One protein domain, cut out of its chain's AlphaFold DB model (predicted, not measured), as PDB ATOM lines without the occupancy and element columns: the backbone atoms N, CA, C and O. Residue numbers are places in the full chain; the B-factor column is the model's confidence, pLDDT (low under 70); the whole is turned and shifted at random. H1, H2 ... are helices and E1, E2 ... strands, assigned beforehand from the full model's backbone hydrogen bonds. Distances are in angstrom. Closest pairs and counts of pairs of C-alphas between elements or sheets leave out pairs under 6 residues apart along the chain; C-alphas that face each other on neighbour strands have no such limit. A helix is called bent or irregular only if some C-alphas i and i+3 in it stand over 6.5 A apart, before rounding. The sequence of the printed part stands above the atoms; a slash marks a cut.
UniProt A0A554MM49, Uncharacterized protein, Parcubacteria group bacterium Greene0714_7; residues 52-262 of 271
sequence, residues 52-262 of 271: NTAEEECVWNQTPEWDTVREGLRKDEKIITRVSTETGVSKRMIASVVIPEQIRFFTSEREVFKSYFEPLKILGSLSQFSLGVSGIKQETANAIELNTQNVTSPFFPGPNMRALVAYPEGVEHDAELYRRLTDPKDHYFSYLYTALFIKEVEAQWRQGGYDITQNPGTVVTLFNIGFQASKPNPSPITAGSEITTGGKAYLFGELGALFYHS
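Overview. This is residues 52 to 262 of the 271 residues of an uncharacterized protein of Parcubacteria group bacterium Greene0714_7 (UniProt A0A554MM49). Two long helices, H3 and H8, meet steeply in a compact cluster of mostly crossed helices, at steep angles to each other; H1, H4, H10 and the small hairpin of E1 and E2 gather round H3, and H5, H6 and H7 round H8, while H2 and H9 touch both. The printed part has 211 residues, mostly helix by class, in the order H1 to H9, E1, E2, H10, with the two strands in one antiparallel sheet. The radius of gyration of the C-alphas is 16.8 A, and the spans are 56 by 43 by 27 A.

Arrangement. Look first at E1, residues 242 to 245, and E2, residues 248 to 251, an antiparallel hairpin in which N 243 and O 250, 2.8 A apart, are within hydrogen-bond range. Next find the hub H3, residues 91 to 108, which touches six helices; the closest C-alphas of H3 and E1 are Arg 104 and Ile 243, 5.8 A apart. H10, residues 252 to 261, touches residues 92 to 100 of H3 at a steep tilt of 46 degrees, opposite ways, closest at C-alphas 96 and 256, 4.4 A. H9, residues 216 to 225, touches H10 at a shallow tilt of 26 degrees, opposite ways, closest at C-alphas 221 and 253, 4.3 A. H1, residues 64 to 75, touches H3, closest at C-alphas 65 and 103, 5.9 A. H4, residues 110 to 120, touches H3 only just and only at the corner, with 3 pairs of C-alphas within 8 A, closest at 106 and 113, 5.4 A. Then find H8, residues 188 to 207: its residues 191 to 195 touch residues 94 to 97 of H3 at a steep tilt of 63 degrees, closest at C-alphas 195 and 94, 6.1 A. H2, residues 77 to 87, touches H8, closest at C-alphas 83 and 192, 5.7 A. H5, residues 138 to 149, touches residues 193 to 200 of H8, closest at C-alphas 144 and 197, 6.1 A. With residues 145 to 149 it touches H6, residues 159 to 165, in a helical hairpin, closest at C-alphas 148 and 162, 5.8 A. H7, residues 173 to 181, touches H8 only at the corner, closest at C-alphas 181 and 190, 5.0 A. Every O i to N i+4 pair is within hydrogen-bond range in H1, H2, H5, H7, H8, H9 and H10; the counts are 12 of 14 in H3, 5 of 7 in H4 and 0 of 3 in H6, where 3 of 4 O i to N i+3 pairs are.

Along the chain. Find C-alpha 64 at (65.233, 24.237, 5.139), where H1 begins; H10 ends at C-alpha 261, (60.092, 15.041, 22.532). H8 runs 28.3 A, and H3 26.1 A with a kink of 29 degrees near residue 98. H4 is irregular, C-alphas 115 and 118 being 7.0 A apart; H3 and H6 are only just irregular, at 6.6 A from C-alpha 97 to 100 and 6.50 A from 160 to 163.

Size, cuts and confidence. The C-alphas of Ala 54 and Gly 170 are the two farthest apart, 58.5 A. The printed part has no cut, and the links H4 to H5 and H9 to E1 are long. The mean pLDDT of the printed part is 93.7; look at residues 127 to 129 for the values under 70.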
ATOM      1  N   ASN A  52      72.757  21.014   5.322       86.88
ATOM      2  CA  ASN A  52      74.076  20.574   4.896       86.88
ATOM      3  C   ASN A  52      74.006  20.067   3.449       86.88
ATOM      4  O   ASN A  52      73.503  18.980   3.186       86.88
ATOM      5  N   THR A  53      74.553  20.839   2.509       81.69
ATOM      6  CA  THR A  53      74.519  20.511   1.074       81.69
ATOM      7  C   THR A  53      75.363  19.291   0.695       81.69
ATOM      8  O   THR A  53      75.317  18.865  -0.455       81.69
ATOM      9  N   ALA A  54      76.180  18.769   1.617       83.94
ATOM     10  CA  ALA A  54      76.961  17.550   1.411       83.94
ATOM     11  C   ALA A  54      76.161  16.263   1.684       83.94
ATOM     12  O   ALA A  54      76.643  15.179   1.364       83.94
ATOM     13  N   GLU A  55      74.973  16.370   2.286       84.12
ATOM     14  CA  GLU A  55      74.119  15.235   2.631       84.12
ATOM     15  C   GLU A  55      72.997  15.059   1.601       84.12
ATOM     16  O   GLU A  55      72.300  16.011   1.245       84.12
ATOM     17  N   GLU A  56      72.812  13.822   1.135       83.88
ATOM     18  CA  GLU A  56      71.700  13.444   0.246       83.88
ATOM     19  C   GLU A  56      70.390  13.233   1.022       83.88
ATOM     20  O   GLU A  56      69.305  13.436   0.482       83.88
ATOM     21  N   GLU A  57      70.490  12.880   2.306       91.31
ATOM     22  CA  GLU A  57      69.370  12.716   3.229       91.31
ATOM     23  C   GLU A  57      69.738  13.235   4.621       91.31
ATOM     24  O   GLU A  57      70.869  13.080   5.076       91.31
ATOM     25  N   CYS A  58      68.752  13.758   5.342       93.81
ATOM     26  CA  CYS A  58      68.906  14.267   6.700       93.81
ATOM     27  C   CYS A  58      67.617  14.072   7.499       93.81
ATOM     28  O   CYS A  58      66.560  13.697   6.982       93.81
ATOM     29  N   VAL A  59      67.704  14.272   8.810       95.62
ATOM     30  CA  VAL A  59      66.517  14.221   9.668       95.62
ATOM     31  C   VAL A  59      65.679  15.490   9.514       95.62
ATOM     32  O   VAL A  59      66.175  16.537   9.107       95.62
ATOM     33  N   TRP A  60      64.394  15.403   9.853       96.00
ATOM     34  CA  TRP A  60      63.417  16.479   9.660       96.00
ATOM     35  C   TRP A  60      63.873  17.852  10.188       96.00
ATOM     36  O   TRP A  60      63.612  18.864   9.540       96.00
ATOM     37  N   ASN A  61      64.598  17.905  11.314       96.50
ATOM     38  CA  ASN A  61      65.073  19.151  11.931       96.50
ATOM     39  C   ASN A  61      66.380  19.700  11.326       96.50
ATOM     40  O   ASN A  61      66.945  20.671  11.826       96.50
ATOM     41  N   GLN A  62      66.869  19.101  10.244       96.06
ATOM     42  CA  GLN A  62      68.029  19.560   9.475       96.06
ATOM     43  C   GLN A  62      67.623  20.038   8.075       96.06
ATOM     44  O   GLN A  62      68.462  20.161   7.184       96.06
ATOM     45  N   THR A  63      66.334  20.309   7.878       94.94
ATOM     46  CA  THR A  63      65.751  20.696   6.591       94.94
ATOM     47  C   THR A  63      65.523  22.213   6.514       94.94
ATOM     48  O   THR A  63      65.281  22.856   7.544       94.94
ATOM     49  N   PRO A  64      65.580  22.824   5.316       92.94
ATOM     50  CA  PRO A  64      65.233  24.237   5.139       92.94
ATOM     51  C   PRO A  64      63.784  24.569   5.533       92.94
ATOM     52  O   PRO A  64      63.490  25.670   6.015       92.94
ATOM     53  N   GLU A  65      62.870  23.617   5.340       94.31
ATOM     54  CA  GLU A  65      61.470  23.720   5.741       94.31
ATOM     55  C   GLU A  65      61.366  23.845   7.260       94.31
ATOM     56  O   GLU A  65      60.720  24.774   7.743       94.31
ATOM     57  N   TRP A  66      62.060  22.985   8.017       96.75
ATOM     58  CA  TRP A  66      62.105  23.097   9.475       96.75
ATOM     59  C   TRP A  66      62.668  24.439   9.937       96.75
ATOM     60  O   TRP A  66      62.063  25.073  10.793       96.75
ATOM     61  N   ASP A  67      63.781  24.902   9.365       95.00
ATOM     62  CA  ASP A  67      64.359  26.202   9.726       95.00
ATOM     63  C   ASP A  67      63.342  27.346   9.548       95.00
ATOM     64  O   ASP A  67      63.214  28.228  10.394       95.00
ATOM     65  N   THR A  68      62.535  27.287   8.487       93.81
ATOM     66  CA  THR A  68      61.463  28.261   8.241       93.81
ATOM     67  C   THR A  68      60.318  28.131   9.247       93.81
ATOM     68  O   THR A  68      59.864  29.142   9.787       93.81
ATOM     69  N   VAL A  69      59.872  26.904   9.540       96.88
ATOM     70  CA  VAL A  69      58.830  26.638  10.547       96.88
ATOM     71  C   VAL A  69      59.274  27.095  11.933       96.88
ATOM     72  O   VAL A  69      58.509  27.753  12.637       96.88
ATOM     73  N   ARG A  70      60.520  26.804  12.312       97.31
ATOM     74  CA  ARG A  70      61.119  27.178  13.592       97.31
ATOM     75  C   ARG A  70      61.039  28.682  13.825       97.31
ATOM     76  O   ARG A  70      60.530  29.120  14.855       97.31
ATOM     77  N   GLU A  71      61.500  29.469  12.860       95.94
ATOM     78  CA  GLU A  71      61.478  30.928  12.955       95.94
ATOM     79  C   GLU A  71      60.054  31.499  12.891       95.94
ATOM     80  O   GLU A  71      59.732  32.445  13.612       95.94
ATOM     81  N   GLY A  72      59.172  30.899  12.087       95.00
ATOM     82  CA  GLY A  72      57.756  31.257  12.053       95.00
ATOM     83  C   GLY A  72      57.069  31.062  13.409       95.00
ATOM     84  O   GLY A  72      56.422  31.977  13.914       95.00
ATOM     85  N   LEU A  73      57.285  29.916  14.057       97.50
ATOM     86  CA  LEU A  73      56.741  29.642  15.388       97.50
ATOM     87  C   LEU A  73      57.320  30.566  16.468       97.50
ATOM     88  O   LEU A  73      56.595  30.966  17.376       97.50
ATOM     89  N   ARG A  74      58.605  30.942  16.377       97.62
ATOM     90  CA  ARG A  74      59.207  31.939  17.284       97.62
ATOM     91  C   ARG A  74      58.530  33.300  17.166       97.62
ATOM     92  O   ARG A  74      58.270  33.940  18.181       97.62
ATOM     93  N   LYS A  75      58.207  33.741  15.946       95.75
ATOM     94  CA  LYS A  75      57.462  34.995  15.726       95.75
ATOM     95  C   LYS A  75      56.073  34.952  16.368       95.75
ATOM     96  O   LYS A  75      55.634  35.957  16.929       95.75
ATOM     97  N   ASP A  76      55.444  33.781  16.367       97.31
ATOM     98  CA  ASP A  76      54.114  33.558  16.935       97.31
ATOM     99  C   ASP A  76      54.119  33.171  18.427       97.31
ATOM    100  O   ASP A  76      53.053  32.942  19.003       97.31
ATOM    101  N   GLU A  77      55.276  33.147  19.103       97.69
ATOM    102  CA  GLU A  77      55.406  32.685  20.496       97.69
ATOM    103  C   GLU A  77      54.392  33.353  21.436       97.69
ATOM    104  O   GLU A  77      53.769  32.690  22.272       97.69
ATOM    105  N   LYS A  78      54.207  34.671  21.305       98.19
ATOM    106  CA  LYS A  78      53.273  35.437  22.145       98.19
ATOM    107  C   LYS A  78      51.823  35.015  21.916       98.19
ATOM    108  O   LYS A  78      51.068  34.904  22.880       98.19
ATOM    109  N   ILE A  79      51.453  34.753  20.663       98.38
ATOM    110  CA  ILE A  79      50.110  34.308  20.282       98.38
ATOM    111  C   ILE A  79      49.867  32.899  20.834       98.38
ATOM    112  O   ILE A  79      48.879  32.671  21.529       98.38
ATOM    113  N   ILE A  80      50.813  31.980  20.622       98.62
ATOM    114  CA  ILE A  80      50.740  30.605  21.134       98.62
ATOM    115  C   ILE A  80      50.691  30.598  22.669       98.62
ATOM    116  O   ILE A  80      49.920  29.849  23.266       98.62
ATOM    117  N   THR A  81      51.467  31.461  23.331       98.69
ATOM    118  CA  THR A  81      51.457  31.606  24.796       98.69
ATOM    119  C   THR A  81      50.098  32.080  25.306       98.69
ATOM    120  O   THR A  81      49.601  31.553  26.304       98.69
ATOM    121  N   ARG A  82      49.476  33.043  24.616       98.62
ATOM    122  CA  ARG A  82      48.128  33.512  24.944       98.62
ATOM    123  C   ARG A  82      47.108  32.379  24.828       98.62
ATOM    124  O   ARG A  82      46.428  32.093  25.808       98.62
ATOM    125  N   VAL A  83      47.071  31.689  23.686       98.62
ATOM    126  CA  VAL A  83      46.151  30.561  23.459       98.62
ATOM    127  C   VAL A  83      46.370  29.453  24.489       98.62
ATOM    128  O   VAL A  83      45.410  28.914  25.040       98.62
ATOM    129  N   SER A  84      47.627  29.139  24.804       98.56
ATOM    130  CA  SER A  84      47.977  28.157  25.833       98.56
ATOM    131  C   SER A  84      47.424  28.544  27.207       98.56
ATOM    132  O   SER A  84      46.864  27.703  27.906       98.56
ATOM    133  N   THR A  85      47.499  29.826  27.567       98.31
ATOM    134  CA  THR A  85      46.968  30.343  28.837       98.31
ATOM    135  C   THR A  85      45.440  30.276  28.885       98.31
ATOM    136  O   THR A  85      44.873  29.878  29.898       98.31
ATOM    137  N   GLU A  86      44.764  30.646  27.796       98.25
ATOM    138  CA  GLU A  86      43.297  30.701  27.728       98.25
ATOM    139  C   GLU A  86      42.652  29.303  27.665       98.25
ATOM    140  O   GLU A  86      41.565  29.101  28.205       98.25
ATOM    141  N   THR A  87      43.324  28.328  27.043       98.19
ATOM    142  CA  THR A  87      42.784  26.970  26.817       98.19
ATOM    143  C   THR A  87      43.330  25.913  27.782       98.19
ATOM    144  O   THR A  87      42.710  24.863  27.986       98.19
ATOM    145  N   GLY A  88      44.498  26.164  28.376       97.31
ATOM    146  CA  GLY A  88      45.242  25.202  29.188       97.31
ATOM    147  C   GLY A  88      45.963  24.112  28.384       97.31
ATOM    148  O   GLY A  88      46.536  23.212  28.993       97.31
ATOM    149  N   VAL A  89      45.947  24.156  27.046       98.25
ATOM    150  CA  VAL A  89      46.773  23.267  26.209       98.25
ATOM    151  C   VAL A  89      48.209  23.778  26.219       98.25
ATOM    152  O   VAL A  89      48.439  24.980  26.092       98.25
ATOM    153  N   SER A  90      49.201  22.898  26.370       98.19
ATOM    154  CA  SER A  90      50.598  23.341  26.401       98.19
ATOM    155  C   SER A  90      51.033  23.923  25.052       98.19
ATOM    156  O   SER A  90      50.651  23.431  23.988       98.19
ATOM    157  N   LYS A  91      51.888  24.955  25.088       98.44
ATOM    158  CA  LYS A  91      52.479  25.546  23.873       98.44
ATOM    159  C   LYS A  91      53.139  24.484  22.989       98.44
ATOM    160  O   LYS A  91      52.996  24.524  21.771       98.44
ATOM    161  N   ARG A  92      53.824  23.518  23.620       98.25
ATOM    162  CA  ARG A  92      54.490  22.392  22.954       98.25
ATOM    163  C   ARG A  92      53.503  21.553  22.153       98.25
ATOM    164  O   ARG A  92      53.764  21.287  20.988       98.25
ATOM    165  N   MET A  93      52.361  21.193  22.744       98.69
ATOM    166  CA  MET A  93      51.338  20.396  22.065       98.69
ATOM    167  C   MET A  93      50.693  21.165  20.903       98.69
ATOM    168  O   MET A  93      50.502  20.599  19.830       98.69
ATOM    169  N   ILE A  94      50.414  22.464  21.079       98.62
ATOM    170  CA  ILE A  94      49.897  23.318  19.995       98.62
ATOM    171  C   ILE A  94      50.890  23.338  18.822       98.62
ATOM    172  O   ILE A  94      50.506  23.081  17.684       98.62
ATOM    173  N   ALA A  95      52.176  23.582  19.094       98.31
ATOM    174  CA  ALA A  95      53.215  23.594  18.066       98.31
ATOM    175  C   ALA A  95      53.393  22.220  17.388       98.31
ATOM    176  O   ALA A  95      53.522  22.164  16.166       98.31
ATOM    177  N   SER A  96      53.324  21.114  18.141       98.44
ATOM    178  CA  SER A  96      53.392  19.744  17.605       98.44
ATOM    179  C   SER A  96      52.346  19.446  16.538       98.44
ATOM    180  O   SER A  96      52.620  18.666  15.632       98.44
ATOM    181  N   VAL A  97      51.160  20.049  16.636       97.88
ATOM    182  CA  VAL A  97      50.098  19.885  15.637       97.88
ATOM    183  C   VAL A  97      50.369  20.715  14.377       97.88
ATOM    184  O   VAL A  97      50.089  20.267  13.269       97.88
ATOM    185  N   VAL A  98      50.946  21.906  14.531       97.12
ATOM    186  CA  VAL A  98      51.177  22.854  13.426       97.12
ATOM    187  C   VAL A  98      52.375  22.463  12.559       97.12
ATOM    188  O   VAL A  98      52.363  22.669  11.347       97.12
ATOM    189  N   ILE A  99      53.419  21.887  13.155       97.31
ATOM    190  CA  ILE A  99      54.675  21.590  12.451       97.31
ATOM    191  C   ILE A  99      54.482  20.660  11.244       97.31
ATOM    192  O   ILE A  99      54.956  21.017  10.161       97.31
ATOM    193  N   PRO A 100      53.790  19.510  11.364       96.75
ATOM    194  CA  PRO A 100      53.610  18.621  10.225       96.75
ATOM    195  C   PRO A 100      52.792  19.266   9.101       96.75
ATOM    196  O   PRO A 100      53.101  19.042   7.934       96.75
ATOM    197  N   GLU A 101      51.820  20.131   9.418       94.81
ATOM    198  CA  GLU A 101      51.079  20.895   8.404       94.81
ATOM    199  C   GLU A 101      51.983  21.826   7.602       94.81
ATOM    200  O   GLU A 101      51.960  21.824   6.370       94.81
ATOM    201  N   GLN A 102      52.817  22.595   8.296       95.25
ATOM    202  CA  GLN A 102      53.689  23.567   7.650       95.25
ATOM    203  C   GLN A 102      54.786  22.885   6.827       95.25
ATOM    204  O   GLN A 102      55.048  23.287   5.695       95.25
ATOM    205  N   ILE A 103      55.377  21.798   7.339       95.12
ATOM    206  CA  ILE A 103      56.349  21.002   6.578       95.12
ATOM    207  C   ILE A 103      55.680  20.374   5.351       95.12
ATOM    208  O   ILE A 103      56.237  20.450   4.255       95.12
ATOM    209  N   ARG A 104      54.480  19.793   5.486       93.19
ATOM    210  CA  ARG A 104      53.725  19.236   4.350       93.19
ATOM    211  C   ARG A 104      53.461  20.287   3.276       93.19
ATOM    212  O   ARG A 104      53.617  20.012   2.089       93.19
ATOM    213  N   PHE A 105      53.087  21.491   3.691       90.44
ATOM    214  CA  PHE A 105      52.848  22.595   2.774       90.44
ATOM    215  C   PHE A 105      54.119  23.034   2.051       90.44
ATOM    216  O   PHE A 105      54.128  23.090   0.826       90.44
ATOM    217  N   PHE A 106      55.218  23.270   2.768       89.38
ATOM    218  CA  PHE A 106      56.472  23.724   2.157       89.38
ATOM    219  C   PHE A 106      57.126  22.678   1.248       89.38
ATOM    220  O   PHE A 106      57.791  23.029   0.272       89.38
ATOM    221  N   THR A 107      56.911  21.394   1.536       87.44
ATOM    222  CA  THR A 107      57.398  20.289   0.699       87.44
ATOM    223  C   THR A 107      56.542  20.074  -0.548       87.44
ATOM    224  O   THR A 107      57.082  19.652  -1.569       87.44
ATOM    225  N   SER A 108      55.248  20.404  -0.492       85.81
ATOM    226  CA  SER A 108      54.323  20.310  -1.631       85.81
ATOM    227  C   SER A 108      54.370  21.555  -2.530       85.81
ATOM    228  O   SER A 108      54.362  21.435  -3.749       85.81
ATOM    229  N   GLU A 109      54.513  22.747  -1.945       84.56
ATOM    230  CA  GLU A 109      54.531  24.046  -2.635       84.56
ATOM    231  C   GLU A 109      55.955  24.628  -2.721       84.56
ATOM    232  O   GLU A 109      56.209  25.779  -2.357       84.56
ATOM    233  N   ARG A 110      56.913  23.819  -3.198       82.50
ATOM    234  CA  ARG A 110      58.363  24.120  -3.193       82.50
ATOM    235  C   ARG A 110      58.728  25.473  -3.805       82.50
ATOM    236  O   ARG A 110      59.515  26.215  -3.222       82.50
ATOM    237  N   GLU A 111      58.165  25.809  -4.962       81.38
ATOM    238  CA  GLU A 111      58.475  27.064  -5.661       81.38
ATOM    239  C   GLU A 111      58.004  28.289  -4.869       81.38
ATOM    240  O   GLU A 111      58.725  29.286  -4.738       81.38
ATOM    241  N   VAL A 112      56.806  28.199  -4.284       82.00
ATOM    242  CA  VAL A 112      56.247  29.250  -3.428       82.00
ATOM    243  C   VAL A 112      57.048  29.340  -2.127       82.00
ATOM    244  O   VAL A 112      57.393  30.437  -1.686       82.00
ATOM    245  N   PHE A 113      57.421  28.196  -1.550       84.12
ATOM    246  CA  PHE A 113      58.300  28.115  -0.389       84.12
ATOM    247  C   PHE A 113      59.624  28.852  -0.617       84.12
ATOM    248  O   PHE A 113      59.939  29.776   0.136       84.12
ATOM    249  N   LYS A 114      60.355  28.524  -1.687       83.50
ATOM    250  CA  LYS A 114      61.649  29.144  -2.013       83.50
ATOM    251  C   LYS A 114      61.542  30.631  -2.340       83.50
ATOM    252  O   LYS A 114      62.422  31.408  -1.977       83.50
ATOM    253  N   SER A 115      60.464  31.041  -3.000       78.62
ATOM    254  CA  SER A 115      60.299  32.428  -3.445       78.62
ATOM    255  C   SER A 115      59.828  33.376  -2.338       78.62
ATOM    256  O   SER A 115      60.157  34.562  -2.383       78.62
ATOM    257  N   TYR A 116      59.063  32.876  -1.359       78.81
ATOM    258  CA  TYR A 116      58.365  33.721  -0.382       78.81
ATOM    259  C   TYR A 116      58.627  33.325   1.070       78.81
ATOM    260  O   TYR A 116      59.016  34.172   1.873       78.81
ATOM    261  N   PHE A 117      58.423  32.058   1.428       83.38
ATOM    262  CA  PHE A 117      58.413  31.634   2.831       83.38
ATOM    263  C   PHE A 117      59.819  31.477   3.412       83.38
ATOM    264  O   PHE A 117      60.085  31.977   4.506       83.38
ATOM    265  N   GLU A 118      60.737  30.858   2.669       81.44
ATOM    266  CA  GLU A 118      62.117  30.648   3.110       81.44
ATOM    267  C   GLU A 118      62.870  31.973   3.347       81.44
ATOM    268  O   GLU A 118      63.456  32.111   4.424       81.44
ATOM    269  N   PRO A 119      62.837  32.982   2.447       78.00
ATOM    270  CA  PRO A 119      63.536  34.248   2.679       78.00
ATOM    271  C   PRO A 119      62.941  35.065   3.831       78.00
ATOM    272  O   PRO A 119      63.667  35.751   4.547       78.00
ATOM    273  N   LEU A 120      61.617  35.011   4.007       80.12
ATOM    274  CA  LEU A 120      60.910  35.801   5.019       80.12
ATOM    275  C   LEU A 120      60.849  35.108   6.383       80.12
ATOM    276  O   LEU A 120      60.577  35.774   7.387       80.12
ATOM    277  N   LYS A 121      61.108  33.795   6.438       86.38
ATOM    278  CA  LYS A 121      61.034  32.973   7.652       86.38
ATOM    279  C   LYS A 121      59.672  33.096   8.342       86.38
ATOM    280  O   LYS A 121      59.590  33.478   9.509       86.38
ATOM    281  N   ILE A 122      58.596  32.905   7.582       81.62
ATOM    282  CA  ILE A 122      57.205  33.017   8.052       81.62
ATOM    283  C   ILE A 122      56.432  31.732   7.758       81.62
ATOM    284  O   ILE A 122      56.781  30.994   6.837       81.62
ATOM    285  N   LEU A 123      55.375  31.489   8.535       84.38
ATOM    286  CA  LEU A 123      54.448  30.385   8.302       84.38
ATOM    287  C   LEU A 123      53.542  30.668   7.096       84.38
ATOM    288  O   LEU A 123      53.236  31.821   6.783       84.38
ATOM    289  N   GLY A 124      53.119  29.605   6.422       77.00
ATOM    290  CA  GLY A 124      52.152  29.650   5.337       77.00
ATOM    291  C   GLY A 124      50.720  29.619   5.847       77.00
ATOM    292  O   GLY A 124      50.355  28.723   6.607       77.00
ATOM    293  N   SER A 125      49.902  30.563   5.377       78.56
ATOM    294  CA  SER A 125      48.450  30.389   5.391       78.56
ATOM    295  C   SER A 125      48.079  29.440   4.256       78.56
ATOM    296  O   SER A 125      48.486  29.645   3.109       78.56
ATOM    297  N   LEU A 126      47.376  28.370   4.604       72.25
ATOM    298  CA  LEU A 126      47.054  27.277   3.699       72.25
ATOM    299  C   LEU A 126      45.875  27.639   2.761       72.25
ATOM    300  O   LEU A 126      45.364  28.759   2.765       72.25
ATOM    301  N   SER A 127      45.518  26.721   1.855       69.12
ATOM    302  CA  SER A 127      44.556  26.970   0.763       69.12
ATOM    303  C   SER A 127      43.118  27.270   1.232       69.12
ATOM    304  O   SER A 127      42.777  27.131   2.399       69.12
ATOM    305  N   GLN A 128      42.204  27.561   0.300       59.03
ATOM    306  CA  GLN A 128      40.771  27.709   0.616       59.03
ATOM    307  C   GLN A 128      40.142  26.475   1.297       59.03
ATOM    308  O   GLN A 128      39.097  26.595   1.926       59.03
ATOM    309  N   PHE A 129      40.763  25.296   1.188       65.00
ATOM    310  CA  PHE A 129      40.266  24.047   1.774       65.00
ATOM    311  C   PHE A 129      40.930  23.680   3.107       65.00
ATOM    312  O   PHE A 129      40.542  22.703   3.743       65.00
ATOM    313  N   SER A 130      41.962  24.408   3.529       78.38
ATOM    314  CA  SER A 130      42.691  24.172   4.778       78.38
ATOM    315  C   SER A 130      43.174  25.525   5.260       78.38
ATOM    316  O   SER A 130      44.021  26.117   4.615       78.38
ATOM    317  N   LEU A 131      42.591  26.053   6.329       83.62
ATOM    318  CA  LEU A 131      42.681  27.471   6.662       83.62
ATOM    319  C   LEU A 131      43.757  27.735   7.721       83.62
ATOM    320  O   LEU A 131      43.926  26.965   8.672       83.62
ATOM    321  N   GLY A 132      44.450  28.864   7.571       87.38
ATOM    322  CA  GLY A 132      45.448  29.338   8.526       87.38
ATOM    323  C   GLY A 132      46.725  28.503   8.545       87.38
ATOM    324  O   GLY A 132      47.013  27.749   7.615       87.38
ATOM    325  N   VAL A 133      47.500  28.642   9.621       90.75
ATOM    326  CA  VAL A 133      48.804  27.975   9.778       90.75
ATOM    327  C   VAL A 133      48.682  26.514  10.215       90.75
ATOM    328  O   VAL A 133      49.611  25.731  10.041       90.75
ATOM    329  N   SER A 134      47.530  26.122  10.755       90.19
ATOM    330  CA  SER A 134      47.236  24.751  11.187       90.19
ATOM    331  C   SER A 134      46.353  23.963  10.220       90.19
ATOM    332  O   SER A 134      46.027  22.815  10.498       90.19
ATOM    333  N   GLY A 135      45.929  24.550   9.101       90.25
ATOM    334  CA  GLY A 135      45.253  23.815   8.027       90.25
ATOM    335  C   GLY A 135      43.857  23.312   8.370       90.25
ATOM    336  O   GLY A 135      43.379  22.351   7.767       90.25
ATOM    337  N   ILE A 136      43.183  23.956   9.323       92.75
ATOM    338  CA  ILE A 136      41.851  23.544   9.766       92.75
ATOM    339  C   ILE A 136      40.853  23.776   8.637       92.75
ATOM    340  O   ILE A 136      40.727  24.878   8.108       92.75
ATOM    341  N   LYS A 137      40.118  22.729   8.270       91.31
ATOM    342  CA  LYS A 137      39.036  22.844   7.290       91.31
ATOM    343  C   LYS A 137      37.831  23.548   7.908       91.31
ATOM    344  O   LYS A 137      37.565  23.372   9.099       91.31
ATOM    345  N   GLN A 138      37.060  24.276   7.106       90.81
ATOM    346  CA  GLN A 138      35.901  25.026   7.600       90.81
ATOM    347  C   GLN A 138      34.867  24.117   8.284       90.81
ATOM    348  O   GLN A 138      34.371  24.439   9.359       90.81
ATOM    349  N   GLU A 139      34.611  22.925   7.745       92.56
ATOM    350  CA  GLU A 139      33.726  21.937   8.365       92.56
ATOM    351  C   GLU A 139      34.242  21.433   9.722       92.56
ATOM    352  O   GLU A 139      33.452  21.134  10.617       92.56
ATOM    353  N   THR A 140      35.565  21.370   9.901       95.69
ATOM    354  CA  THR A 140      36.178  20.981  11.179       95.69
ATOM    355  C   THR A 140      36.062  22.114  12.188       95.69
ATOM    356  O   THR A 140      35.738  21.862  13.343       95.69
ATOM    357  N   ALA A 141      36.251  23.360  11.751       96.81
ATOM    358  CA  ALA A 141      36.029  24.533  12.584       96.81
ATOM    359  C   ALA A 141      34.570  24.634  13.063       96.81
ATOM    360  O   ALA A 141      34.332  24.801  14.256       96.81
ATOM    361  N   ASN A 142      33.603  24.393  12.176       96.81
ATOM    362  CA  ASN A 142      32.187  24.307  12.542       96.81
ATOM    363  C   ASN A 142      31.915  23.198  13.572       96.81
ATOM    364  O   ASN A 142      31.132  23.383  14.504       96.81
ATOM    365  N   ALA A 143      32.562  22.037  13.425       97.94
ATOM    366  CA  ALA A 143      32.433  20.943  14.386       97.94
ATOM    367  C   ALA A 143      33.010  21.305  15.765       97.94
ATOM    368  O   ALA A 143      32.382  20.986  16.775       97.94
ATOM    369  N   ILE A 144      34.149  22.008  15.802       98.50
ATOM    370  CA  ILE A 144      34.744  22.545  17.035       98.50
ATOM    371  C   ILE A 144      33.755  23.489  17.722       98.50
ATOM    372  O   ILE A 144      33.431  23.328  18.895       98.50
ATOM    373  N   GLU A 145      33.180  24.447  16.998       98.06
ATOM    374  CA  GLU A 145      32.202  25.352  17.603       98.06
ATOM    375  C   GLU A 145      30.985  24.607  18.170       98.06
ATOM    376  O   GLU A 145      30.577  24.846  19.311       98.06
ATOM    377  N   LEU A 146      30.439  23.652  17.415       97.69
ATOM    378  CA  LEU A 146      29.302  22.843  17.849       97.69
ATOM    379  C   LEU A 146      29.610  22.059  19.134       97.69
ATOM    380  O   LEU A 146      28.812  22.065  20.077       97.69
ATOM    381  N   ASN A 147      30.764  21.393  19.187       98.12
ATOM    382  CA  ASN A 147      31.217  20.634  20.350       98.12
ATOM    383  C   ASN A 147      31.473  21.537  21.557       98.12
ATOM    384  O   ASN A 147      31.051  21.215  22.668       98.12
ATOM    385  N   THR A 148      32.095  22.694  21.336       97.94
ATOM    386  CA  THR A 148      32.359  23.701  22.365       97.94
ATOM    387  C   THR A 148      31.066  24.235  22.994       97.94
ATOM    388  O   THR A 148      31.034  24.540  24.190       97.94
ATOM    389  N   GLN A 149      29.959  24.299  22.250       96.50
ATOM    390  CA  GLN A 149      28.665  24.722  22.796       96.50
ATOM    391  C   GLN A 149      27.878  23.576  23.453       96.50
ATOM    392  O   GLN A 149      27.238  23.780  24.492       96.50
ATOM    393  N   ASN A 150      27.928  22.363  22.906       97.00
ATOM    394  CA  ASN A 150      27.073  21.257  23.330       97.00
ATOM    395  C   ASN A 150      27.584  20.528  24.594       97.00
ATOM    396  O   ASN A 150      28.433  19.651  24.495       97.00
ATOM    397  N   VAL A 151      26.976  20.783  25.769       96.50
ATOM    398  CA  VAL A 151      27.323  20.102  27.049       96.50
ATOM    399  C   VAL A 151      27.172  18.583  27.028       96.50
ATOM    400  O   VAL A 151      27.743  17.904  27.873       96.50
ATOM    401  N   THR A 152      26.344  18.058  26.126       96.62
ATOM    402  CA  THR A 152      26.093  16.616  26.006       96.62
ATOM    403  C   THR A 152      27.025  15.943  25.008       96.62
ATOM    404  O   THR A 152      27.033  14.716  24.923       96.62
ATOM    405  N   SER A 153      27.805  16.725  24.252       96.81
ATOM    406  CA  SER A 153      28.804  16.168  23.351       96.81
ATOM    407  C   SER A 153      29.873  15.449  24.174       96.81
ATOM    408  O   SER A 153      30.363  16.023  25.151       96.81
ATOM    409  N   PRO A 154      30.306  14.237  23.781       97.06
ATOM    410  CA  PRO A 154      31.459  13.605  24.417       97.06
ATOM    411  C   PRO A 154      32.743  14.424  24.211       97.06
ATOM    412  O   PRO A 154      33.706  14.273  24.951       97.06
ATOM    413  N   PHE A 155      32.746  15.324  23.226       98.25
ATOM    414  CA  PHE A 155      33.836  16.247  22.944       98.25
ATOM    415  C   PHE A 155      33.753  17.553  23.742       98.25
ATOM    416  O   PHE A 155      34.603  18.407  23.554       98.25
ATOM    417  N   PHE A 156      32.756  17.759  24.610       98.00
ATOM    418  CA  PHE A 156      32.584  19.042  25.294       98.00
ATOM    419  C   PHE A 156      33.834  19.416  26.122       98.00
ATOM    420  O   PHE A 156      34.130  18.755  27.123       98.00
ATOM    421  N   PRO A 157      34.563  20.496  25.772       96.62
ATOM    422  CA  PRO A 157      35.863  20.802  26.370       96.62
ATOM    423  C   PRO A 157      35.753  21.551  27.710       96.62
ATOM    424  O   PRO A 157      36.764  21.848  28.351       96.62
ATOM    425  N   GLY A 158      34.526  21.863  28.140       94.25
ATOM    426  CA  GLY A 158      34.217  22.602  29.358       94.25
ATOM    427  C   GLY A 158      33.651  24.005  29.092       94.25
ATOM    428  O   GLY A 158      33.819  24.570  28.011       94.25
ATOM    429  N   PRO A 159      32.979  24.609  30.090       94.06
ATOM    430  CA  PRO A 159      32.220  25.848  29.908       94.06
ATOM    431  C   PRO A 159      33.091  27.066  29.570       94.06
ATOM    432  O   PRO A 159      32.630  27.960  28.863       94.06
ATOM    433  N   ASN A 160      34.345  27.090  30.031       93.94
ATOM    434  CA  ASN A 160      35.249  28.229  29.848       93.94
ATOM    435  C   ASN A 160      35.621  28.471  28.375       93.94
ATOM    436  O   ASN A 160      35.979  29.589  28.019       93.94
ATOM    437  N   MET A 161      35.520  27.453  27.514       96.44
ATOM    438  CA  MET A 161      35.919  27.568  26.106       96.44
ATOM    439  C   MET A 161      34.890  28.317  25.250       96.44
ATOM    440  O   MET A 161      35.244  28.916  24.239       96.44
ATOM    441  N   ARG A 162      33.616  28.352  25.664       94.88
ATOM    442  CA  ARG A 162      32.522  28.950  24.876       94.88
ATOM    443  C   ARG A 162      32.717  30.420  24.565       94.88
ATOM    444  O   ARG A 162      32.383  30.870  23.474       94.88
ATOM    445  N   ALA A 163      33.237  31.167  25.535       95.44
ATOM    446  CA  ALA A 163      33.465  32.595  25.375       95.44
ATOM    447  C   ALA A 163      34.552  32.888  24.329       95.44
ATOM    448  O   ALA A 163      34.517  33.942  23.704       95.44
ATOM    449  N   LEU A 164      35.486  31.951  24.108       96.50
ATOM    450  CA  LEU A 164      36.611  32.131  23.187       96.50
ATOM    451  C   LEU A 164      36.182  32.093  21.713       96.50
ATOM    452  O   LEU A 164      36.852  32.687  20.872       96.50
ATOM    453  N   VAL A 165      35.062  31.432  21.407       96.00
ATOM    454  CA  VAL A 165      34.513  31.314  20.043       96.00
ATOM    455  C   VAL A 165      33.289  32.195  19.804       96.00
ATOM    456  O   VAL A 165      32.725  32.177  18.716       96.00
ATOM    457  N   ALA A 166      32.875  33.000  20.786       94.94
ATOM    458  CA  ALA A 166      31.688  33.840  20.665       94.94
ATOM    459  C   ALA A 166      31.782  34.825  19.480       94.94
ATOM    460  O   ALA A 166      32.846  35.374  19.173       94.94
ATOM    461  N   TYR A 167      30.648  35.066  18.822       95.31
ATOM    462  CA  TYR A 167      30.525  36.009  17.711       95.31
ATOM    463  C   TYR A 167      29.856  37.306  18.172       95.31
ATOM    464  O   TYR A 167      28.965  37.259  19.027       95.31
ATOM    465  N   PRO A 168      30.248  38.463  17.612       92.19
ATOM    466  CA  PRO A 168      29.459  39.678  17.750       92.19
ATOM    467  C   PRO A 168      28.063  39.498  17.136       92.19
ATOM    468  O   PRO A 168      27.876  38.736  16.185       92.19
ATOM    469  N   GLU A 169      27.078  40.217  17.669       92.94
ATOM    470  CA  GLU A 169      25.707  40.177  17.159       92.94
ATOM    471  C   GLU A 169      25.630  40.709  15.716       92.94
ATOM    472  O   GLU A 169      26.266  41.706  15.372       92.94
ATOM    473  N   GLY A 170      24.839  40.043  14.868       92.50
ATOM    474  CA  GLY A 170      24.570  40.478  13.492       92.50
ATOM    475  C   GLY A 170      25.670  40.172  12.468       92.50
ATOM    476  O   GLY A 170      25.574  40.634  11.331       92.50
ATOM    477  N   VAL A 171      26.699  39.407  12.839       95.25
ATOM    478  CA  VAL A 171      27.776  39.001  11.925       95.25
ATOM    479  C   VAL A 171      27.378  37.743  11.146       95.25
ATOM    480  O   VAL A 171      26.765  36.832  11.700       95.25
ATOM    481  N   GLU A 172      27.727  37.691   9.858       95.62
ATOM    482  CA  GLU A 172      27.594  36.474   9.050       95.62
ATOM    483  C   GLU A 172      28.671  35.472   9.482       95.62
ATOM    484  O   GLU A 172      29.867  35.769   9.436       95.62
ATOM    485  N   HIS A 173      28.220  34.320   9.969       95.00
ATOM    486  CA  HIS A 173      29.051  33.344  10.660       95.00
ATOM    487  C   HIS A 173      30.186  32.808   9.783       95.00
ATOM    488  O   HIS A 173      31.340  32.838  10.205       95.00
ATOM    489  N   ASP A 174      29.888  32.354   8.566       91.94
ATOM    490  CA  ASP A 174      30.860  31.635   7.743       91.94
ATOM    491  C   ASP A 174      31.959  32.568   7.220       91.94
ATOM    492  O   ASP A 174      33.140  32.207   7.230       91.94
ATOM    493  N   ALA A 175      31.604  33.791   6.826       91.19
ATOM    494  CA  ALA A 175      32.556  34.819   6.425       91.19
ATOM    495  C   ALA A 175      33.455  35.251   7.587       91.19
ATOM    496  O   ALA A 175      34.659  35.437   7.392       91.19
ATOM    497  N   GLU A 176      32.906  35.408   8.794       94.56
ATOM    498  CA  GLU A 176      33.705  35.773   9.963       94.56
ATOM    499  C   GLU A 176      34.601  34.622  10.416       94.56
ATOM    500  O   GLU A 176      35.767  34.861  10.725       94.56
ATOM    501  N   LEU A 177      34.113  33.381  10.401       93.94
ATOM    502  CA  LEU A 177      34.926  32.207  10.704       93.94
ATOM    503  C   LEU A 177      36.097  32.082   9.726       93.94
ATOM    504  O   LEU A 177      37.246  31.930  10.145       93.94
ATOM    505  N   TYR A 178      35.827  32.218   8.426       91.44
ATOM    506  CA  TYR A 178      36.870  32.235   7.406       91.44
ATOM    507  C   TYR A 178      37.881  33.353   7.685       91.44
ATOM    508  O   TYR A 178      39.079  33.090   7.785       91.44
ATOM    509  N   ARG A 179      37.409  34.589   7.912       91.38
ATOM    510  CA  ARG A 179      38.270  35.747   8.209       91.38
ATOM    511  C   ARG A 179      39.154  35.506   9.433       91.38
ATOM    512  O   ARG A 179      40.336  35.830   9.382       91.38
ATOM    513  N   ARG A 180      38.593  34.945  10.509       93.75
ATOM    514  CA  ARG A 180      39.316  34.579  11.736       93.75
ATOM    515  C   ARG A 180      40.446  33.599  11.432       93.75
ATOM    516  O   ARG A 180      41.572  33.819  11.862       93.75
ATOM    517  N   LEU A 181      40.161  32.535  10.685       92.50
ATOM    518  CA  LEU A 181      41.134  31.476  10.418       92.50
ATOM    519  C   LEU A 181      42.203  31.872   9.393       92.50
ATOM    520  O   LEU A 181      43.305  31.333   9.445       92.50
ATOM    521  N   THR A 182      41.909  32.806   8.484       88.94
ATOM    522  CA  THR A 182      42.827  33.201   7.402       88.94
ATOM    523  C   THR A 182      43.521  34.546   7.612       88.94
ATOM    524  O   THR A 182      44.103  35.064   6.659       88.94
ATOM    525  N   ASP A 183      43.441  35.154   8.799       89.00
ATOM    526  CA  ASP A 183      44.070  36.456   9.049       89.00
ATOM    527  C   ASP A 183      45.608  36.346   8.926       89.00
ATOM    528  O   ASP A 183      46.241  35.654   9.723       89.00
ATOM    529  N   PRO A 184      46.241  37.020   7.942       81.38
ATOM    530  CA  PRO A 184      47.676  36.888   7.698       81.38
ATOM    531  C   PRO A 184      48.541  37.689   8.683       81.38
ATOM    532  O   PRO A 184      49.767  37.645   8.596       81.38
ATOM    533  N   LYS A 185      47.930  38.507   9.548       84.81
ATOM    534  CA  LYS A 185      48.629  39.357  10.524       84.81
ATOM    535  C   LYS A 185      48.449  38.868  11.951       84.81
ATOM    536  O   LYS A 185      49.269  39.213  12.800       84.81
ATOM    537  N   ASP A 186      47.388  38.114  12.213       90.94
ATOM    538  CA  ASP A 186      47.083  37.577  13.530       90.94
ATOM    539  C   ASP A 186      46.607  36.124  13.434       90.94
ATOM    540  O   ASP A 186      45.439  35.829  13.190       90.94
ATOM    541  N   HIS A 187      47.522  35.194  13.693       95.69
ATOM    542  CA  HIS A 187      47.231  33.763  13.673       95.69
ATOM    543  C   HIS A 187      46.474  33.268  14.918       95.69
ATOM    544  O   HIS A 187      46.300  32.057  15.081       95.69
ATOM    545  N   TYR A 188      46.020  34.161  15.808       97.75
ATOM    546  CA  TYR A 188      45.359  33.803  17.064       97.75
ATOM    547  C   TYR A 188      44.254  32.765  16.889       97.75
ATOM    548  O   TYR A 188      44.277  31.744  17.573       97.75
ATOM    549  N   PHE A 189      43.324  32.968  15.956       97.25
ATOM    550  CA  PHE A 189      42.219  32.028  15.777       97.25
ATOM    551  C   PHE A 189      42.661  30.700  15.154       97.25
ATOM    552  O   PHE A 189      42.115  29.663  15.520       97.25
ATOM    553  N   SER A 190      43.688  30.684  14.298       96.38
ATOM    554  CA  SER A 190      44.244  29.423  13.790       96.38
ATOM    555  C   SER A 190      44.819  28.576  14.934       96.38
ATOM    556  O   SER A 190      44.501  27.389  15.045       96.38
ATOM    557  N   TYR A 191      45.574  29.181  15.858       98.38
ATOM    558  CA  TYR A 191      46.066  28.477  17.047       98.38
ATOM    559  C   TYR A 191      44.957  28.153  18.053       98.38
ATOM    560  O   TYR A 191      44.965  27.063  18.624       98.38
ATOM    561  N   LEU A 192      43.987  29.049  18.258       98.69
ATOM    562  CA  LEU A 192      42.864  28.824  19.169       98.69
ATOM    563  C   LEU A 192      42.043  27.612  18.735       98.69
ATOM    564  O   LEU A 192      41.809  26.724  19.546       98.69
ATOM    565  N   TYR A 193      41.653  27.532  17.463       98.44
ATOM    566  CA  TYR A 193      40.892  26.390  16.953       98.44
ATOM    567  C   TYR A 193      41.705  25.096  17.007       98.44
ATOM    568  O   TYR A 193      41.157  24.034  17.295       98.44
ATOM    569  N   THR A 194      43.026  25.183  16.832       98.44
ATOM    570  CA  THR A 194      43.929  24.042  17.045       98.44
ATOM    571  C   THR A 194      43.871  23.561  18.495       98.44
ATOM    572  O   THR A 194      43.663  22.378  18.752       98.44
ATOM    573  N   ALA A 195      43.992  24.477  19.457       98.69
ATOM    574  CA  ALA A 195      43.915  24.156  20.878       98.69
ATOM    575  C   ALA A 195      42.529  23.635  21.288       98.69
ATOM    576  O   ALA A 195      42.444  22.682  22.060       98.69
ATOM    577  N   LEU A 196      41.448  24.200  20.751       98.75
ATOM    578  CA  LEU A 196      40.090  23.724  21.012       98.75
ATOM    579  C   LEU A 196      39.887  22.303  20.491       98.75
ATOM    580  O   LEU A 196      39.429  21.460  21.254       98.75
ATOM    581  N   PHE A 197      40.329  21.992  19.268       98.75
ATOM    582  CA  PHE A 197      40.309  20.615  18.769       98.75
ATOM    583  C   PHE A 197      41.023  19.657  19.732       98.75
ATOM    584  O   PHE A 197      40.472  18.614  20.084       98.75
ATOM    585  N   ILE A 198      42.225  20.026  20.201       98.75
ATOM    586  CA  ILE A 198      42.998  19.232  21.171       98.75
ATOM    587  C   ILE A 198      42.181  19.016  22.454       98.75
ATOM    588  O   ILE A 198      42.025  17.880  22.899       98.75
ATOM    589  N   LYS A 199      41.600  20.077  23.027       98.50
ATOM    590  CA  LYS A 199      40.764  19.988  24.237       98.50
ATOM    591  C   LYS A 199      39.563  19.071  24.056       98.50
ATOM    592  O   LYS A 199      39.209  18.354  24.990       98.50
ATOM    593  N   GLU A 200      38.942  19.117  22.888       98.75
ATOM    594  CA  GLU A 200      37.759  18.334  22.559       98.75
ATOM    595  C   GLU A 200      38.076  16.844  22.441       98.75
ATOM    596  O   GLU A 200      37.402  16.018  23.064       98.75
ATOM    597  N   VAL A 201      39.139  16.477  21.713       98.56
ATOM    598  CA  VAL A 201      39.563  15.070  21.647       98.56
ATOM    599  C   VAL A 201      40.053  14.579  23.005       98.56
ATOM    600  O   VAL A 201      39.675  13.493  23.432       98.56
ATOM    601  N   GLU A 202      40.800  15.385  23.759       98.38
ATOM    602  CA  GLU A 202      41.188  15.028  25.124       98.38
ATOM    603  C   GLU A 202      39.974  14.803  26.037       98.38
ATOM    604  O   GLU A 202      39.996  13.893  26.864       98.38
ATOM    605  N   ALA A 203      38.918  15.615  25.920       98.31
ATOM    606  CA  ALA A 203      37.693  15.444  26.701       98.31
ATOM    607  C   ALA A 203      37.018  14.101  26.392       98.31
ATOM    608  O   ALA A 203      36.736  13.331  27.316       98.31
ATOM    609  N   GLN A 204      36.867  13.778  25.105       98.56
ATOM    610  CA  GLN A 204      36.292  12.511  24.656       98.56
ATOM    611  C   GLN A 204      37.110  11.308  25.150       98.56
ATOM    612  O   GLN A 204      36.553  10.316  25.624       98.56
ATOM    613  N   TRP A 205      38.438  11.396  25.076       98.44
ATOM    614  CA  TRP A 205      39.335  10.328  25.511       98.44
ATOM    615  C   TRP A 205      39.313  10.130  27.025       98.44
ATOM    616  O   TRP A 205      39.157   8.992  27.481       98.44
ATOM    617  N   ARG A 206      39.347  11.218  27.808       97.81
ATOM    618  CA  ARG A 206      39.215  11.146  29.271       97.81
ATOM    619  C   ARG A 206      37.887  10.517  29.686       97.81
ATOM    620  O   ARG A 206      37.877   9.691  30.594       97.81
ATOM    621  N   GLN A 207      36.783  10.845  29.010       96.62
ATOM    622  CA  GLN A 207      35.483  10.209  29.264       96.62
ATOM    623  C   GLN A 207      35.506   8.703  28.954       96.62
ATOM    624  O   GLN A 207      34.859   7.920  29.647       96.62
ATOM    625  N   GLY A 208      36.280   8.292  27.948       96.75
ATOM    626  CA  GLY A 208      36.537   6.889  27.619       96.75
ATOM    627  C   GLY A 208      37.496   6.164  28.573       96.75
ATOM    628  O   GLY A 208      37.707   4.968  28.393       96.75
ATOM    629  N   GLY A 209      38.064   6.850  29.572       97.75
ATOM    630  CA  GLY A 209      39.000   6.275  30.544       97.75
ATOM    631  C   GLY A 209      40.470   6.283  30.109       97.75
ATOM    632  O   GLY A 209      41.283   5.605  30.735       97.75
ATOM    633  N   TYR A 210      40.823   7.037  29.066       97.69
ATOM    634  CA  TYR A 210      42.178   7.092  28.513       97.69
ATOM    635  C   TYR A 210      42.672   8.540  28.450       97.69
ATOM    636  O   TYR A 210      42.035   9.390  27.840       97.69
ATOM    637  N   ASP A 211      43.814   8.847  29.064       96.38
ATOM    638  CA  ASP A 211      44.397  10.192  29.014       96.38
ATOM    639  C   ASP A 211      45.450  10.291  27.900       96.38
ATOM    640  O   ASP A 211      46.441   9.562  27.902       96.38
ATOM    641  N   ILE A 212      45.226  11.199  26.947       97.44
ATOM    642  CA  ILE A 212      46.132  11.469  25.818       97.44
ATOM    643  C   ILE A 212      46.800  12.847  25.895       97.44
ATOM    644  O   ILE A 212      47.498  13.228  24.961       97.44
ATOM    645  N   THR A 213      46.639  13.585  26.999       95.62
ATOM    646  CA  THR A 213      47.198  14.945  27.168       95.62
ATOM    647  C   THR A 213      48.718  15.016  26.988       95.62
ATOM    648  O   THR A 213      49.250  16.046  26.584       95.62
ATOM    649  N   GLN A 214      49.423  13.921  27.280       94.25
ATOM    650  CA  GLN A 214      50.876  13.778  27.123       94.25
ATOM    651  C   GLN A 214      51.250  12.813  25.984       94.25
ATOM    652  O   GLN A 214      52.375  12.323  25.923       94.25
ATOM    653  N   ASN A 215      50.305  12.502  25.090       97.25
ATOM    654  CA  ASN A 215      50.501  11.600  23.958       97.25
ATOM    655  C   ASN A 215      50.423  12.387  22.634       97.25
ATOM    656  O   ASN A 215      49.393  12.354  21.951       97.25
ATOM    657  N   PRO A 216      51.501  13.104  22.262       97.69
ATOM    658  CA  PRO A 216      51.506  13.968  21.084       97.69
ATOM    659  C   PRO A 216      51.242  13.190  19.798       97.69
ATOM    660  O   PRO A 216      50.504  13.671  18.951       97.69
ATOM    661  N   GLY A 217      51.764  11.965  19.673       98.06
ATOM    662  CA  GLY A 217      51.531  11.133  18.494       98.06
ATOM    663  C   GLY A 217      50.043  10.901  18.248       98.06
ATOM    664  O   GLY A 217      49.556  11.140  17.150       98.06
ATOM    665  N   THR A 218      49.289  10.551  19.294       98.25
ATOM    666  CA  THR A 218      47.836  10.343  19.192       98.25
ATOM    667  C   THR A 218      47.091  11.639  18.893       98.25
ATOM    668  O   THR A 218      46.266  11.670  17.983       98.25
ATOM    669  N   VAL A 219      47.384  12.715  19.630       98.44
ATOM    670  CA  VAL A 219      46.713  14.014  19.458       98.44
ATOM    671  C   VAL A 219      46.922  14.555  18.041       98.44
ATOM    672  O   VAL A 219      45.962  14.931  17.370       98.44
ATOM    673  N   VAL A 220      48.165  14.535  17.559       98.38
ATOM    674  CA  VAL A 220      48.539  15.031  16.229       98.38
ATOM    675  C   VAL A 220      47.963  14.135  15.128       98.38
ATOM    676  O   VAL A 220      47.468  14.643  14.122       98.38
ATOM    677  N   THR A 221      47.935  12.810  15.324       98.19
ATOM    678  CA  THR A 221      47.232  11.897  14.413       98.19
ATOM    679  C   THR A 221      45.755  12.248  14.309       98.19
ATOM    680  O   THR A 221      45.264  12.415  13.198       98.19
ATOM    681  N   LEU A 222      45.051  12.398  15.436       97.81
ATOM    682  CA  LEU A 222      43.620  12.716  15.449       97.81
ATOM    683  C   LEU A 222      43.318  14.061  14.799       97.81
ATOM    684  O   LEU A 222      42.310  14.177  14.109       97.81
ATOM    685  N   PHE A 223      44.197  15.048  14.958       97.38
ATOM    686  CA  PHE A 223      44.070  16.319  14.252       97.38
ATOM    687  C   PHE A 223      44.128  16.140  12.728       97.38
ATOM    688  O   PHE A 223      43.297  16.691  12.011       97.38
ATOM    689  N   ASN A 224      45.047  15.308  12.229       95.94
ATOM    690  CA  ASN A 224      45.192  15.046  10.795       95.94
ATOM    691  C   ASN A 224      43.994  14.302  10.181       95.94
ATOM    692  O   ASN A 224      43.620  14.577   9.042       95.94
ATOM    693  N   ILE A 225      43.402  13.355  10.916       94.88
ATOM    694  CA  ILE A 225      42.350  12.465  10.391       94.88
ATOM    695  C   ILE A 225      40.925  12.829  10.858       94.88
ATOM    696  O   ILE A 225      39.950  12.273  10.352       94.88
ATOM    697  N   GLY A 226      40.795  13.780  11.785       95.38
ATOM    698  CA  GLY A 226      39.540  14.375  12.243       95.38
ATOM    699  C   GLY A 226      38.770  13.587  13.315       95.38
ATOM    700  O   GLY A 226      39.054  12.428  13.627       95.38
ATOM    701  N   PHE A 227      37.723  14.222  13.861       97.12
ATOM    702  CA  PHE A 227      36.911  13.700  14.975       97.12
ATOM    703  C   PHE A 227      36.313  12.309  14.738       97.12
ATOM    704  O   PHE A 227      36.209  11.517  15.672       97.12
ATOM    705  N   GLN A 228      35.931  11.986  13.499       95.56
ATOM    706  CA  GLN A 228      35.259  10.722  13.162       95.56
ATOM    707  C   GLN A 228      36.139   9.489  13.406       95.56
ATOM    708  O   GLN A 228      35.636   8.390  13.654       95.56
ATOM    709  N   ALA A 229      37.461   9.659  13.355       95.69
ATOM    710  CA  ALA A 229      38.405   8.595  13.657       95.69
ATOM    711  C   ALA A 229      38.712   8.473  15.159       95.69
ATOM    712  O   ALA A 229      39.320   7.487  15.577       95.69
ATOM    713  N   SER A 230      38.290   9.443  15.977       97.06
ATOM    714  CA  SER A 230      38.588   9.479  17.405       97.06
ATOM    715  C   SER A 230      37.759   8.451  18.172       97.06
ATOM    716  O   SER A 230      36.573   8.640  18.456       97.06
ATOM    717  N   LYS A 231      38.409   7.328  18.487       97.19
ATOM    718  CA  LYS A 231      37.841   6.189  19.214       97.19
ATOM    719  C   LYS A 231      38.745   5.863  20.409       97.19
ATOM    720  O   LYS A 231      39.777   5.213  20.203       97.19
ATOM    721  N   PRO A 232      38.386   6.309  21.628       98.06
ATOM    722  CA  PRO A 232      39.196   6.083  22.821       98.06
ATOM    723  C   PRO A 232      39.482   4.596  23.045       98.06
ATOM    724  O   PRO A 232      38.576   3.765  22.970       98.06
ATOM    725  N   ASN A 233      40.748   4.255  23.280       97.19
ATOM    726  CA  ASN A 233      41.200   2.875  23.454       97.19
ATOM    727  C   ASN A 233      42.542   2.825  24.226       97.19
ATOM    728  O   ASN A 233      43.231   3.843  24.301       97.19
ATOM    729  N   PRO A 234      42.949   1.668  24.788       96.50
ATOM    730  CA  PRO A 234      44.140   1.572  25.643       96.50
ATOM    731  C   PRO A 234      45.472   1.618  24.886       96.50
ATOM    732  O   PRO A 234      46.531   1.644  25.509       96.50
ATOM    733  N   SER A 235      45.461   1.545  23.556       95.56
ATOM    734  CA  SER A 235      46.672   1.411  22.743       95.56
ATOM    735  C   SER A 235      46.528   2.210  21.447       95.56
ATOM    736  O   SER A 235      46.443   1.623  20.365       95.56
ATOM    737  N   PRO A 236      46.452   3.552  21.546       95.38
ATOM    738  CA  PRO A 236      46.339   4.400  20.374       95.38
ATOM    739  C   PRO A 236      47.549   4.237  19.455       95.38
ATOM    740  O   PRO A 236      48.675   4.023  19.903       95.38
ATOM    741  N   ILE A 237      47.305   4.381  18.156       93.94
ATOM    742  CA  ILE A 237      48.327   4.243  17.122       93.94
ATOM    743  C   ILE A 237      48.702   5.639  16.628       93.94
ATOM    744  O   ILE A 237      47.834   6.417  16.237       93.94
ATOM    745  N   THR A 238      50.002   5.930  16.614       96.75
ATOM    746  CA  THR A 238      50.535   7.115  15.933       96.75
ATOM    747  C   THR A 238      50.552   6.845  14.431       96.75
ATOM    748  O   THR A 238      51.180   5.895  13.971       96.75
ATOM    749  N   ALA A 239      49.811   7.649  13.676       95.25
ATOM    750  CA  ALA A 239      49.589   7.509  12.241       95.25
ATOM    751  C   ALA A 239      49.331   8.876  11.568       95.25
ATOM    752  O   ALA A 239      49.643   9.935  12.119       95.25
ATOM    753  N   GLY A 240      48.741   8.854  10.374       93.31
ATOM    754  CA  GLY A 240      48.369  10.028   9.584       93.31
ATOM    755  C   GLY A 240      48.920   9.940   8.165       93.31
ATOM    756  O   GLY A 240      49.503   8.926   7.785       93.31
ATOM    757  N   SER A 241      48.723  10.994   7.377       93.38
ATOM    758  CA  SER A 241      49.297  11.089   6.032       93.38
ATOM    759  C   SER A 241      50.826  11.075   6.072       93.38
ATOM    760  O   SER A 241      51.424  11.648   6.983       93.38
ATOM    761  N   GLU A 242      51.453  10.478   5.064       95.88
ATOM    762  CA  GLU A 242      52.904  10.540   4.886       95.88
ATOM    763  C   GLU A 242      53.347  11.956   4.478       95.88
ATOM    764  O   GLU A 242      52.677  12.628   3.689       95.88
ATOM    765  N   ILE A 243      54.468  12.411   5.036       94.12
ATOM    766  CA  ILE A 243      55.150  13.660   4.697       94.12
ATOM    767  C   ILE A 243      56.600  13.324   4.366       94.12
ATOM    768  O   ILE A 243      57.311  12.757   5.196       94.12
ATOM    769  N   THR A 244      57.059  13.738   3.188       93.44
ATOM    770  CA  THR A 244      58.446  13.527   2.767       93.44
ATOM    771  C   THR A 244      59.260  14.800   2.949       93.44
ATOM    772  O   THR A 244      59.005  15.805   2.290       93.44
ATOM    773  N   THR A 245      60.269  14.759   3.817       93.69
ATOM    774  CA  THR A 245      61.205  15.870   4.041       93.69
ATOM    775  C   THR A 245      62.605  15.349   4.364       93.69
ATOM    776  O   THR A 245      62.750  14.259   4.914       93.69
ATOM    777  N   GLY A 246      63.655  16.079   3.978       92.88
ATOM    778  CA  GLY A 246      65.041  15.617   4.161       92.88
ATOM    779  C   GLY A 246      65.365  14.294   3.451       92.88
ATOM    780  O   GLY A 246      66.238  13.561   3.899       92.88
ATOM    781  N   GLY A 247      64.623  13.949   2.392       90.62
ATOM    782  CA  GLY A 247      64.740  12.661   1.695       90.62
ATOM    783  C   GLY A 247      64.073  11.476   2.407       90.62
ATOM    784  O   GLY A 247      64.134  10.361   1.903       90.62
ATOM    785  N   LYS A 248      63.391  11.696   3.541       93.81
ATOM    786  CA  LYS A 248      62.762  10.643   4.350       93.81
ATOM    787  C   LYS A 248      61.257  10.843   4.475       93.81
ATOM    788  O   LYS A 248      60.779  11.975   4.537       93.81
ATOM    789  N   ALA A 249      60.531   9.734   4.536       95.56
ATOM    790  CA  ALA A 249      59.103   9.705   4.816       95.56
ATOM    791  C   ALA A 249      58.852   9.658   6.330       95.56
ATOM    792  O   ALA A 249      59.488   8.881   7.039       95.56
ATOM    793  N   TYR A 250      57.909  10.470   6.800       97.44
ATOM    794  CA  TYR A 250      57.434  10.500   8.182       97.44
ATOM    795  C   TYR A 250      55.913  10.433   8.194       97.44
ATOM    796  O   TYR A 250      55.253  11.043   7.349       97.44
ATOM    797  N   LEU A 251      55.332   9.762   9.184       98.00
ATOM    798  CA  LEU A 251      53.893   9.884   9.415       98.00
ATOM    799  C   LEU A 251      53.583  11.238  10.060       98.00
ATOM    800  O   LEU A 251      54.347  11.748  10.877       98.00
ATOM    801  N   PHE A 252      52.423  11.811   9.746       97.19
ATOM    802  CA  PHE A 252      52.018  13.111  10.282       97.19
ATOM    803  C   PHE A 252      52.082  13.174  11.824       97.19
ATOM    804  O   PHE A 252      52.696  14.078  12.391       97.19
ATOM    805  N   GLY A 253      51.493  12.185  12.508       98.00
ATOM    806  CA  GLY A 253      51.542  12.081  13.971       98.00
ATOM    807  C   GLY A 253      52.945  11.822  14.517       98.00
ATOM    808  O   GLY A 253      53.303  12.346  15.571       98.00
ATOM    809  N   GLU A 254      53.757  11.056  13.785       98.31
ATOM    810  CA  GLU A 254      55.146  10.776  14.152       98.31
ATOM    811  C   GLU A 254      55.967  12.065  14.149       98.31
ATOM    812  O   GLU A 254      56.662  12.345  15.120       98.31
ATOM    813  N   LEU A 255      55.839  12.891  13.112       98.00
ATOM    814  CA  LEU A 255      56.596  14.133  12.997       98.00
ATOM    815  C   LEU A 255      56.264  15.120  14.128       98.00
ATOM    816  O   LEU A 255      57.164  15.731  14.710       98.00
ATOM    817  N   GLY A 256      54.986  15.225  14.508       98.06
ATOM    818  CA  GLY A 256      54.571  16.037  15.656       98.06
ATOM    819  C   GLY A 256      55.081  15.499  16.998       98.06
ATOM    820  O   GLY A 256      55.473  16.285  17.869       98.06
ATOM    821  N   ALA A 257      55.134  14.172  17.161       98.38
ATOM    822  CA  ALA A 257      55.709  13.519  18.339       98.38
ATOM    823  C   ALA A 257      57.234  13.692  18.415       98.38
ATOM    824  O   ALA A 257      57.765  13.993  19.485       98.38
ATOM    825  N   LEU A 258      57.936  13.567  17.283       98.38
ATOM    826  CA  LEU A 258      59.375  13.806  17.183       98.38
ATOM    827  C   LEU A 258      59.724  15.224  17.628       98.38
ATOM    828  O   LEU A 258      60.635  15.391  18.437       98.38
ATOM    829  N   PHE A 259      58.974  16.233  17.172       98.31
ATOM    830  CA  PHE A 259      59.134  17.581  17.703       98.31
ATOM    831  C   PHE A 259      58.817  17.631  19.197       98.31
ATOM    832  O   PHE A 259      59.627  18.142  19.955       98.31
ATOM    833  N   TYR A 260      57.680  17.098  19.650       98.44
ATOM    834  CA  TYR A 260      57.275  17.210  21.056       98.44
ATOM    835  C   TYR A 260      58.383  16.755  22.021       98.44
ATOM    836  O   TYR A 260      58.657  17.437  23.007       98.44
ATOM    837  N   HIS A 261      59.052  15.645  21.698       97.75
ATOM    838  CA  HIS A 261      60.092  15.041  22.532       97.75
ATOM    839  C   HIS A 261      61.513  15.585  22.293       97.75
ATOM    840  O   HIS A 261      62.394  15.341  23.126       97.75
ATOM    841  N   SER A 262      61.752  16.325  21.206       97.56
ATOM    842  CA  SER A 262      63.072  16.884  20.885       97.56
ATOM    843  C   SER A 262      63.454  18.074  21.773       97.56
ATOM    844  O   SER A 262      62.651  18.593  22.549       97.56
TER     845      SER A 262